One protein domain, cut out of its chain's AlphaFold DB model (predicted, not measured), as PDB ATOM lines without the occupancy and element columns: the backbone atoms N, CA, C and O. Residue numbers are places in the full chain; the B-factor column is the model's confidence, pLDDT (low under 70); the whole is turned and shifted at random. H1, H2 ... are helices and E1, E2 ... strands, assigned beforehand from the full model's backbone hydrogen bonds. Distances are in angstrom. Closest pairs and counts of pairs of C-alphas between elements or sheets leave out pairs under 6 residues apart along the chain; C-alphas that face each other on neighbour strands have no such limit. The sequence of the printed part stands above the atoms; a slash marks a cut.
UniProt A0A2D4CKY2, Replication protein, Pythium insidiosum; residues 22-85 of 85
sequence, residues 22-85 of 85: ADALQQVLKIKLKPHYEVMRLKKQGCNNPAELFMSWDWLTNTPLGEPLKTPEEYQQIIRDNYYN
ATOM      1  N   ALA A  22      98.564  14.686  -5.768       90.50
ATOM      2  CA  ALA A  22      97.285  15.091  -6.349       90.50
ATOM      3  C   ALA A  22      97.458  16.170  -7.437       90.50
ATOM      4  O   ALA A  22      96.705  16.188  -8.408       90.50
ATOM      5  N   ASP A  23      98.461  17.039  -7.299       90.81
ATOM      6  CA  ASP A  23      98.774  18.073  -8.286       90.81
ATOM      7  C   ASP A  23      99.373  17.482  -9.567       90.81
ATOM      8  O   ASP A  23      98.975  17.874 -10.661       90.81
ATOM      9  N   ALA A  24     100.269  16.492  -9.457       91.69
ATOM     10  CA  ALA A  24     100.804  15.800 -10.631       91.69
ATOM     11  C   ALA A  24      99.702  15.032 -11.372       91.69
ATOM     12  O   ALA A  24      99.630  15.078 -12.600       91.69
ATOM     13  N   LEU A  25      98.785  14.390 -10.640       92.81
ATOM     14  CA  LEU A  25      97.639  13.721 -11.251       92.81
ATOM     15  C   LEU A  25      96.727  14.717 -11.986       92.81
ATOM     16  O   LEU A  25      96.345  14.472 -13.127       92.81
ATOM     17  N   GLN A  26      96.431  15.868 -11.378       92.75
ATOM     18  CA  GLN A  26      95.668  16.946 -12.019       92.75
ATOM     19  C   GLN A  26      96.345  17.471 -13.298       92.75
ATOM     20  O   GLN A  26      95.663  17.736 -14.291       92.75
ATOM     21  N   GLN A  27      97.678  17.566 -13.314       92.50
ATOM     22  CA  GLN A  27      98.449  17.974 -14.493       92.50
ATOM     23  C   GLN A  27      98.391  16.962 -15.638       92.50
ATOM     24  O   GLN A  27      98.284  17.365 -16.800       92.50
ATOM     25  N   VAL A  28      98.447  15.666 -15.322       93.19
ATOM     26  CA  VAL A  28      98.299  14.584 -16.308       93.19
ATOM     27  C   VAL A  28      96.889  14.590 -16.897       93.19
ATOM     28  O   VAL A  28      96.725  14.520 -18.110       93.19
ATOM     29  N   LEU A  29      95.877  14.765 -16.047       93.06
ATOM     30  CA  LEU A  29      94.472  14.795 -16.454       93.06
ATOM     31  C   LEU A  29      94.036  16.121 -17.100       93.06
ATOM     32  O   LEU A  29      92.925  16.197 -17.616       93.06
ATOM     33  N   LYS A  30      94.881  17.163 -17.082       93.81
ATOM     34  CA  LYS A  30      94.571  18.521 -17.584       93.81
ATOM     35  C   LYS A  30      93.330  19.142 -16.933       93.81
ATOM     36  O   LYS A  30      92.574  19.885 -17.558       93.81
ATOM     37  N   ILE A  31      93.144  18.857 -15.648       94.56
ATOM     38  CA  ILE A  31      92.063  19.418 -14.836       94.56
ATOM     39  C   ILE A  31      92.629  20.195 -13.660       94.56
ATOM     40  O   ILE A  31      93.762  19.975 -13.234       94.56
ATOM     41  N   LYS A  32      91.817  21.092 -13.113       93.19
ATOM     42  CA  LYS A  32      92.130  21.836 -11.898       93.19
ATOM     43  C   LYS A  32      90.890  21.972 -11.034       93.19
ATOM     44  O   LYS A  32      89.786  22.159 -11.549       93.19
ATOM     45  N   LEU A  33      91.074  21.883  -9.721       92.50
ATOM     46  CA  LEU A  33      90.007  22.179  -8.771       92.50
ATOM     47  C   LEU A  33      89.581  23.649  -8.903       92.50
ATOM     48  O   LEU A  33      90.421  24.552  -8.986       92.50
ATOM     49  N   LYS A  34      88.271  23.894  -8.902       91.69
ATOM     50  CA  LYS A  34      87.720  25.250  -8.901       91.69
ATOM     51  C   LYS A  34      88.146  26.039  -7.655       91.69
ATOM     52  O   LYS A  34      88.443  25.451  -6.613       91.69
ATOM     53  N   PRO A  35      88.135  27.383  -7.720       92.06
ATOM     54  CA  PRO A  35      88.434  28.223  -6.567       92.06
ATOM     55  C   PRO A  35      87.545  27.896  -5.359       92.06
ATOM     56  O   PRO A  35      86.367  27.572  -5.509       92.06
ATOM     57  N   HIS A  36      88.088  28.071  -4.152       90.88
ATOM     58  CA  HIS A  36      87.405  27.761  -2.888       90.88
ATOM     59  C   HIS A  36      85.986  28.353  -2.793       90.88
ATOM     60  O   HIS A  36      85.060  27.686  -2.336       90.88
ATOM     61  N   TYR A  37      85.797  29.582  -3.281       92.81
ATOM     62  CA  TYR A  37      84.489  30.237  -3.326       92.81
ATOM     63  C   TYR A  37      83.447  29.447  -4.140       92.81
ATOM     64  O   TYR A  37      82.321  29.257  -3.682       92.81
ATOM     65  N   GLU A  38      83.817  28.946  -5.324       90.62
ATOM     66  CA  GLU A  38      82.917  28.135  -6.152       90.62
ATOM     67  C   GLU A  38      82.615  26.792  -5.493       90.62
ATOM     68  O   GLU A  38      81.458  26.382  -5.458       90.62
ATOM     69  N   VAL A  39      83.626  26.145  -4.908       91.06
ATOM     70  CA  VAL A  39      83.455  24.871  -4.195       91.06
ATOM     71  C   VAL A  39      82.486  25.026  -3.020       91.06
ATOM     72  O   VAL A  39      81.574  24.216  -2.855       91.06
ATOM     73  N   MET A  40      82.615  26.095  -2.228       90.69
ATOM     74  CA  MET A  40      81.673  26.386  -1.142       90.69
ATOM     75  C   MET A  40      80.258  26.658  -1.653       90.69
ATOM     76  O   MET A  40      79.284  26.214  -1.040       90.69
ATOM     77  N   ARG A  41      80.130  27.375  -2.775       92.31
ATOM     78  CA  ARG A  41      78.833  27.640  -3.405       92.31
ATOM     79  C   ARG A  41      78.168  26.343  -3.870       92.31
ATOM     80  O   ARG A  41      77.008  26.129  -3.534       92.31
ATOM     81  N   LEU A  42      78.904  25.468  -4.556       89.56
ATOM     82  CA  LEU A  42      78.423  24.157  -5.014       89.56
ATOM     83  C   LEU A  42      78.015  23.265  -3.837       89.56
ATOM     84  O   LEU A  42      76.949  22.649  -3.857       89.56
ATOM     85  N   LYS A  43      78.807  23.275  -2.760       89.12
ATOM     86  CA  LYS A  43      78.474  22.576  -1.515       89.12
ATOM     87  C   LYS A  43      77.163  23.084  -0.911       89.12
ATOM     88  O   LYS A  43      76.341  22.284  -0.479       89.12
ATOM     89  N   LYS A  44      76.942  24.404  -0.900       90.44
ATOM     90  CA  LYS A  44      75.694  25.011  -0.408       90.44
ATOM     91  C   LYS A  44      74.490  24.675  -1.296       90.44
ATOM     92  O   LYS A  44      73.384  24.559  -0.785       90.44
ATOM     93  N   GLN A  45      74.705  24.519  -2.600       90.50
ATOM     94  CA  GLN A  45      73.673  24.130  -3.565       90.50
ATOM     95  C   GLN A  45      73.306  22.639  -3.493       90.50
ATOM     96  O   GLN A  45      72.344  22.230  -4.134       90.50
ATOM     97  N   GLY A  46      74.031  21.833  -2.709       87.44
ATOM     98  CA  GLY A  46      73.775  20.398  -2.598       87.44
ATOM     99  C   GLY A  46      74.212  19.613  -3.834       87.44
ATOM    100  O   GLY A  46      73.626  18.576  -4.138       87.44
ATOM    101  N   CYS A  47      75.218  20.104  -4.565       82.31
ATOM    102  CA  CYS A  47      75.751  19.382  -5.709       82.31
ATOM    103  C   CYS A  47      76.443  18.085  -5.254       82.31
ATOM    104  O   CYS A  47      77.380  18.118  -4.456       82.31
ATOM    105  N   ASN A  48      75.982  16.948  -5.783       82.62
ATOM    106  CA  ASN A  48      76.554  15.620  -5.529       82.62
ATOM    107  C   ASN A  48      77.460  15.136  -6.669       82.62
ATOM    108  O   ASN A  48      78.021  14.045  -6.584       82.62
ATOM    109  N   ASN A  49      77.588  15.916  -7.745       85.25
ATOM    110  CA  ASN A  49      78.390  15.535  -8.895       85.25
ATOM    111  C   ASN A  49      79.845  16.008  -8.712       85.25
ATOM    112  O   ASN A  49      80.100  17.215  -8.726       85.25
ATOM    113  N   PRO A  50      80.825  15.095  -8.584       84.31
ATOM    114  CA  PRO A  50      82.223  15.479  -8.421       84.31
ATOM    115  C   PRO A  50      82.795  16.192  -9.651       84.31
ATOM    116  O   PRO A  50      83.713  16.993  -9.495       84.31
ATOM    117  N   ALA A  51      82.256  15.958 -10.854       87.25
ATOM    118  CA  ALA A  51      82.737  16.610 -12.073       87.25
ATOM    119  C   ALA A  51      82.570  18.138 -12.018       87.25
ATOM    120  O   ALA A  51      83.419  18.872 -12.512       87.25
ATOM    121  N   GLU A  52      81.530  18.636 -11.344       87.81
ATOM    122  CA  GLU A  52      81.271  20.077 -11.233       87.81
ATOM    123  C   GLU A  52      82.309  20.819 -10.387       87.81
ATOM    124  O   GLU A  52      82.408  22.041 -10.479       87.81
ATOM    125  N   LEU A  53      83.098  20.104  -9.579       90.44
ATOM    126  CA  LEU A  53      84.164  20.689  -8.763       90.44
ATOM    127  C   LEU A  53      85.411  21.042  -9.578       90.44
ATOM    128  O   LEU A  53      86.236  21.833  -9.115       90.44
ATOM    129  N   PHE A  54      85.559  20.469 -10.770       92.44
ATOM    130  CA  PHE A  54      86.749  20.614 -11.596       92.44
ATOM    131  C   PHE A  54      86.478  21.470 -12.833       92.44
ATOM    132  O   PHE A  54      85.340  21.703 -13.241       92.44
ATOM    133  N   MET A  55      87.552  21.976 -13.423       92.88
ATOM    134  CA  MET A  55      87.542  22.667 -14.708       92.88
ATOM    135  C   MET A  55      88.729  22.211 -15.552       92.88
ATOM    136  O   MET A  55      89.768  21.833 -15.003       92.88
ATOM    137  N   SER A  56      88.577  22.257 -16.873       93.94
ATOM    138  CA  SER A  56      89.672  22.023 -17.809       93.94
ATOM    139  C   SER A  56      90.712  23.139 -17.680       93.94
ATOM    140  O   SER A  56      90.382  24.328 -17.603       93.94
ATOM    141  N   TRP A  57      91.982  22.753 -17.602       93.81
ATOM    142  CA  TRP A  57      93.073  23.680 -17.326       93.81
ATOM    143  C   TRP A  57      94.298  23.343 -18.159       93.81
ATOM    144  O   TRP A  57      94.802  22.216 -18.118       93.81
ATOM    145  N   ASP A  58      94.812  24.343 -18.869       92.44
ATOM    146  CA  ASP A  58      96.118  24.242 -19.489       92.44
ATOM    147  C   ASP A  58      97.191  24.639 -18.475       92.44
ATOM    148  O   ASP A  58      97.345  25.800 -18.093       92.44
ATOM    149  N   TRP A  59      97.951  23.642 -18.037       90.75
ATOM    150  CA  TRP A  59      99.052  23.821 -17.099       90.75
ATOM    151  C   TRP A  59     100.296  24.455 -17.735       90.75
ATOM    152  O   TRP A  59     101.150  24.927 -16.990       90.75
ATOM    153  N   LEU A  60     100.400  24.505 -19.070       90.88
ATOM    154  CA  LEU A  60     101.516  25.166 -19.755       90.88
ATOM    155  C   LEU A  60     101.342  26.685 -19.761       90.88
ATOM    156  O   LEU A  60     102.250  27.414 -19.369       90.88
ATOM    157  N   THR A  61     100.170  27.167 -20.174       92.25
ATOM    158  CA  THR A  61      99.866  28.609 -20.206       92.25
ATOM    159  C   THR A  61      99.233  29.120 -18.911       92.25
ATOM    160  O   THR A  61      99.091  30.327 -18.728       92.25
ATOM    161  N   ASN A  62      98.885  28.215 -17.990       88.94
ATOM    162  CA  ASN A  62      98.185  28.505 -16.741       88.94
ATOM    163  C   ASN A  62      96.850  29.237 -16.976       88.94
ATOM    164  O   ASN A  62      96.522  30.198 -16.276       88.94
ATOM    165  N   THR A  63      96.088  28.773 -17.971       90.75
ATOM    166  CA  THR A  63      94.793  29.344 -18.362       90.75
ATOM    167  C   THR A  63      93.686  28.283 -18.387       90.75
ATOM    168  O   THR A  63      93.965  27.092 -18.572       90.75
ATOM    169  N   PRO A  64      92.415  28.671 -18.170       91.56
ATOM    170  CA  PRO A  64      91.298  27.754 -18.351       91.56
ATOM    171  C   PRO A  64      91.103  27.455 -19.840       91.56
ATOM    172  O   PRO A  64      90.987  28.376 -20.646       91.56
ATOM    173  N   LEU A  65      91.006  26.172 -20.189       88.50
ATOM    174  CA  LEU A  65      90.754  25.739 -21.569       88.50
ATOM    175  C   LEU A  65      89.296  25.978 -21.987       88.50
ATOM    176  O   LEU A  65      89.007  26.156 -23.164       88.50
ATOM    177  N   GLY A  66      88.363  25.978 -21.027       84.75
ATOM    178  CA  GLY A  66      86.930  26.162 -21.295       84.75
ATOM    179  C   GLY A  66      86.268  24.972 -22.000       84.75
ATOM    180  O   GLY A  66      85.076  25.012 -22.290       84.75
ATOM    181  N   GLU A  67      87.020  23.902 -22.246       87.62
ATOM    182  CA  GLU A  67      86.519  22.654 -22.807       87.62
ATOM    183  C   GLU A  67      85.673  21.890 -21.779       87.62
ATOM    184  O   GLU A  67      85.972  21.949 -20.575       87.62
ATOM    185  N   PRO A  68      84.646  21.143 -22.226       90.19
ATOM    186  CA  PRO A  68      83.927  20.232 -21.350       90.19
ATOM    187  C   PRO A  68      84.882  19.175 -20.783       90.19
ATOM    188  O   PRO A  68      85.825  18.735 -21.443       90.19
ATOM    189  N   LEU A  69      84.631  18.759 -19.542       91.94
ATOM    190  CA  LEU A  69      85.391  17.669 -18.935       91.94
ATOM    191  C   LEU A  69      85.150  16.367 -19.708       91.94
ATOM    192  O   LEU A  69      84.030  16.094 -20.142       91.94
ATOM    193  N   LYS A  70      86.210  15.568 -19.840       92.44
ATOM    194  CA  LYS A  70      86.165  14.233 -20.449       92.44
ATOM    195  C   LYS A  70      85.299  13.271 -19.638       92.44
ATOM    196  O   LYS A  70      84.999  13.532 -18.467       92.44
ATOM    197  N   THR A  71      84.911  12.152 -20.242       93.38
ATOM    198  CA  THR A  71      84.186  11.111 -19.508       93.38
ATOM    199  C   THR A  71      85.112  10.401 -18.509       93.38
ATOM    200  O   THR A  71      86.341  10.420 -18.657       93.38
ATOM    201  N   PRO A  72      84.559   9.757 -17.465       92.25
ATOM    202  CA  PRO A  72      85.355   8.968 -16.527       92.25
ATOM    203  C   PRO A  72      86.217   7.896 -17.209       92.25
ATOM    204  O   PRO A  72      87.348   7.668 -16.789       92.25
ATOM    205  N   GLU A  73      85.711   7.260 -18.264       94.88
ATOM    206  CA  GLU A  73      86.397   6.201 -19.013       94.88
ATOM    207  C   GLU A  73      87.623   6.743 -19.756       94.88
ATOM    208  O   GLU A  73      88.689   6.125 -19.723       94.88
ATOM    209  N   GLU A  74      87.505   7.925 -20.366       94.31
ATOM    210  CA  GLU A  74      88.626   8.605 -21.020       94.31
ATOM    211  C   GLU A  74      89.720   8.961 -20.006       94.31
ATOM    212  O   GLU A  74      90.901   8.702 -20.243       94.31
ATOM    213  N   TYR A  75      89.345   9.490 -18.835       94.19
ATOM    214  CA  TYR A  75      90.313   9.781 -17.775       94.19
ATOM    215  C   TYR A  75      90.989   8.518 -17.239       94.19
ATOM    216  O   TYR A  75      92.195   8.533 -16.990       94.19
ATOM    217  N   GLN A  76      90.254   7.415 -17.086       93.19
ATOM    218  CA  GLN A  76      90.846   6.133 -16.696       93.19
ATOM    219  C   GLN A  76      91.881   5.660 -17.713       93.19
ATOM    220  O   GLN A  76      92.936   5.164 -17.313       93.19
ATOM    221  N   GLN A  77      91.603   5.825 -19.008       95.25
ATOM    222  CA  GLN A  77      92.548   5.442 -20.047       95.25
ATOM    223  C   GLN A  77      93.823   6.293 -19.986       95.25
ATOM    224  O   GLN A  77      94.910   5.727 -19.941       95.25
ATOM    225  N   ILE A  78      93.700   7.616 -19.824       94.00
ATOM    226  CA  ILE A  78      94.853   8.518 -19.642       94.00
ATOM    227  C   ILE A  78      95.716   8.088 -18.443       94.00
ATOM    228  O   ILE A  78      96.945   8.101 -18.530       94.00
ATOM    229  N   ILE A  79      95.099   7.686 -17.325       92.75
ATOM    230  CA  ILE A  79      95.828   7.199 -16.140       92.75
ATOM    231  C   ILE A  79      96.587   5.909 -16.458       92.75
ATOM    232  O   ILE A  79      97.757   5.795 -16.095       92.75
ATOM    233  N   ARG A  80      95.949   4.946 -17.135       92.50
ATOM    234  CA  ARG A  80      96.619   3.703 -17.546       92.50
ATOM    235  C   ARG A  80      97.806   3.996 -18.453       92.50
ATOM    236  O   ARG A  80      98.898   3.509 -18.179       92.50
ATOM    237  N   ASP A  81      97.608   4.857 -19.444       93.94
ATOM    238  CA  ASP A  81      98.627   5.172 -20.441       93.94
ATOM    239  C   ASP A  81      99.853   5.877 -19.849       93.94
ATOM    240  O   ASP A  81     100.958   5.686 -20.344       93.94
ATOM    241  N   ASN A  82      99.681   6.668 -18.783       91.62
ATOM    242  CA  ASN A  82     100.784   7.400 -18.151       91.62
ATOM    243  C   ASN A  82     101.505   6.622 -17.038       91.62
ATOM    244  O   ASN A  82     102.658   6.933 -16.752       91.62
ATOM    245  N   TYR A  83     100.841   5.671 -16.369       89.06
ATOM    246  CA  TYR A  83     101.385   5.033 -15.158       89.06
ATOM    247  C   TYR A  83     101.546   3.510 -15.232       89.06
ATOM    248  O   TYR A  83     102.219   2.951 -14.367       89.06
ATOM    249  N   TYR A  84     100.925   2.831 -16.199       84.06
ATOM    250  CA  TYR A  84     100.877   1.362 -16.250       84.06
ATOM    251  C   TYR A  84     101.357   0.748 -17.574       84.06
ATOM    252  O   TYR A  84     101.486  -0.477 -17.625       84.06
ATOM    253  N   ASN A  85     101.610   1.558 -18.606       66.88
ATOM    254  CA  ASN A  85     102.224   1.123 -19.867       66.88
ATOM    255  C   ASN A  85     103.752   1.209 -19.831       66.88
ATOM    256  O   ASN A  85     104.281   2.120 -19.154       66.88
TER     257      ASN A  85
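What this domain is: This is residues 22 to 85 of the 85 residues of the protein "Replication protein" of Pythium insidiosum (UniProt A0A2D4CKY2). A short ribbon of two strands, E1 and E2, makes the middle of an elongated model, with a pair of helices at each end: H1 and H4 meeting about perpendicular at one end, the short H3 with H2 at the other. After E2, a long stretch with no named element, residues 59 to 71, loops out, folds back on E2 at residues 63 to 64 and goes on to H4. The printed part has 64 residues, with four named helices and two named strands in the order H1 E1 H2 H3 E2 H4; the sheet, E1 - E2, is antiparallel and the class is mostly helix. It is only just compact, close to loose, with a radius of gyration of the C-alphas of 12.8 A and spans of 41 by 26 by 21 A.

How they stand to each other: H1, residues 22 to 29, is joined by a tight link of 1 residue to E1, residues 31 to 33. E1 and E2, residues 54 to 58, are antiparallel neighbours with 129 degrees between their directions. N 32 and O 55 are within hydrogen-bond range at 2.9 A, as are N 55 and O 32 at 2.9 A. H1 and E2 are near each other, with 7 pairs of C-alphas within 10 A. H2, residues 36 to 44, touches H3, residues 50 to 53; their closest C-alphas, those of Val 39 and Leu 53, are 6.2 A apart. H4, residues 72 to 83, touches H1 with the lines about perpendicular at 74 degrees, and their closest C-alphas, those of Leu 29 and Tyr 75, are 6.6 A apart. H2 and H4 are apart, and so are H1 and H2. In H1, H2 and H4 every O i to N i+4 pair is within hydrogen-bond range; H3 is too short for such a pair, and its one O i to N i+3 pair is within range.

Where its parts are: H1 begins at C-alpha 22, (97.285, 15.091, -6.349), and is 10.5 A long from first to last C-alpha. E1 measures 7.0 A, H2 12.3 A and H3 5.6 A. E2 begins at C-alpha 54, (86.749, 20.614, -11.596), and measures 12.8 A. H4, the longest helix by residues, is 16.6 A long and ends at C-alpha 83, (101.385, 5.033, -15.158).

The domain as a whole: The two C-alphas farthest apart are those of Lys 44 and Asn 85, at 40.7 A. The printed part has no cut and ends at residue 85, the chain's last. The link E2 to H4, with 13 residues, is long; residues 57 to 58 of E2 pair antiparallel with its residues 63 to 64. The other four links are tight. The mean pLDDT of the printed part is 90.6, and one residue, 85, is under 70.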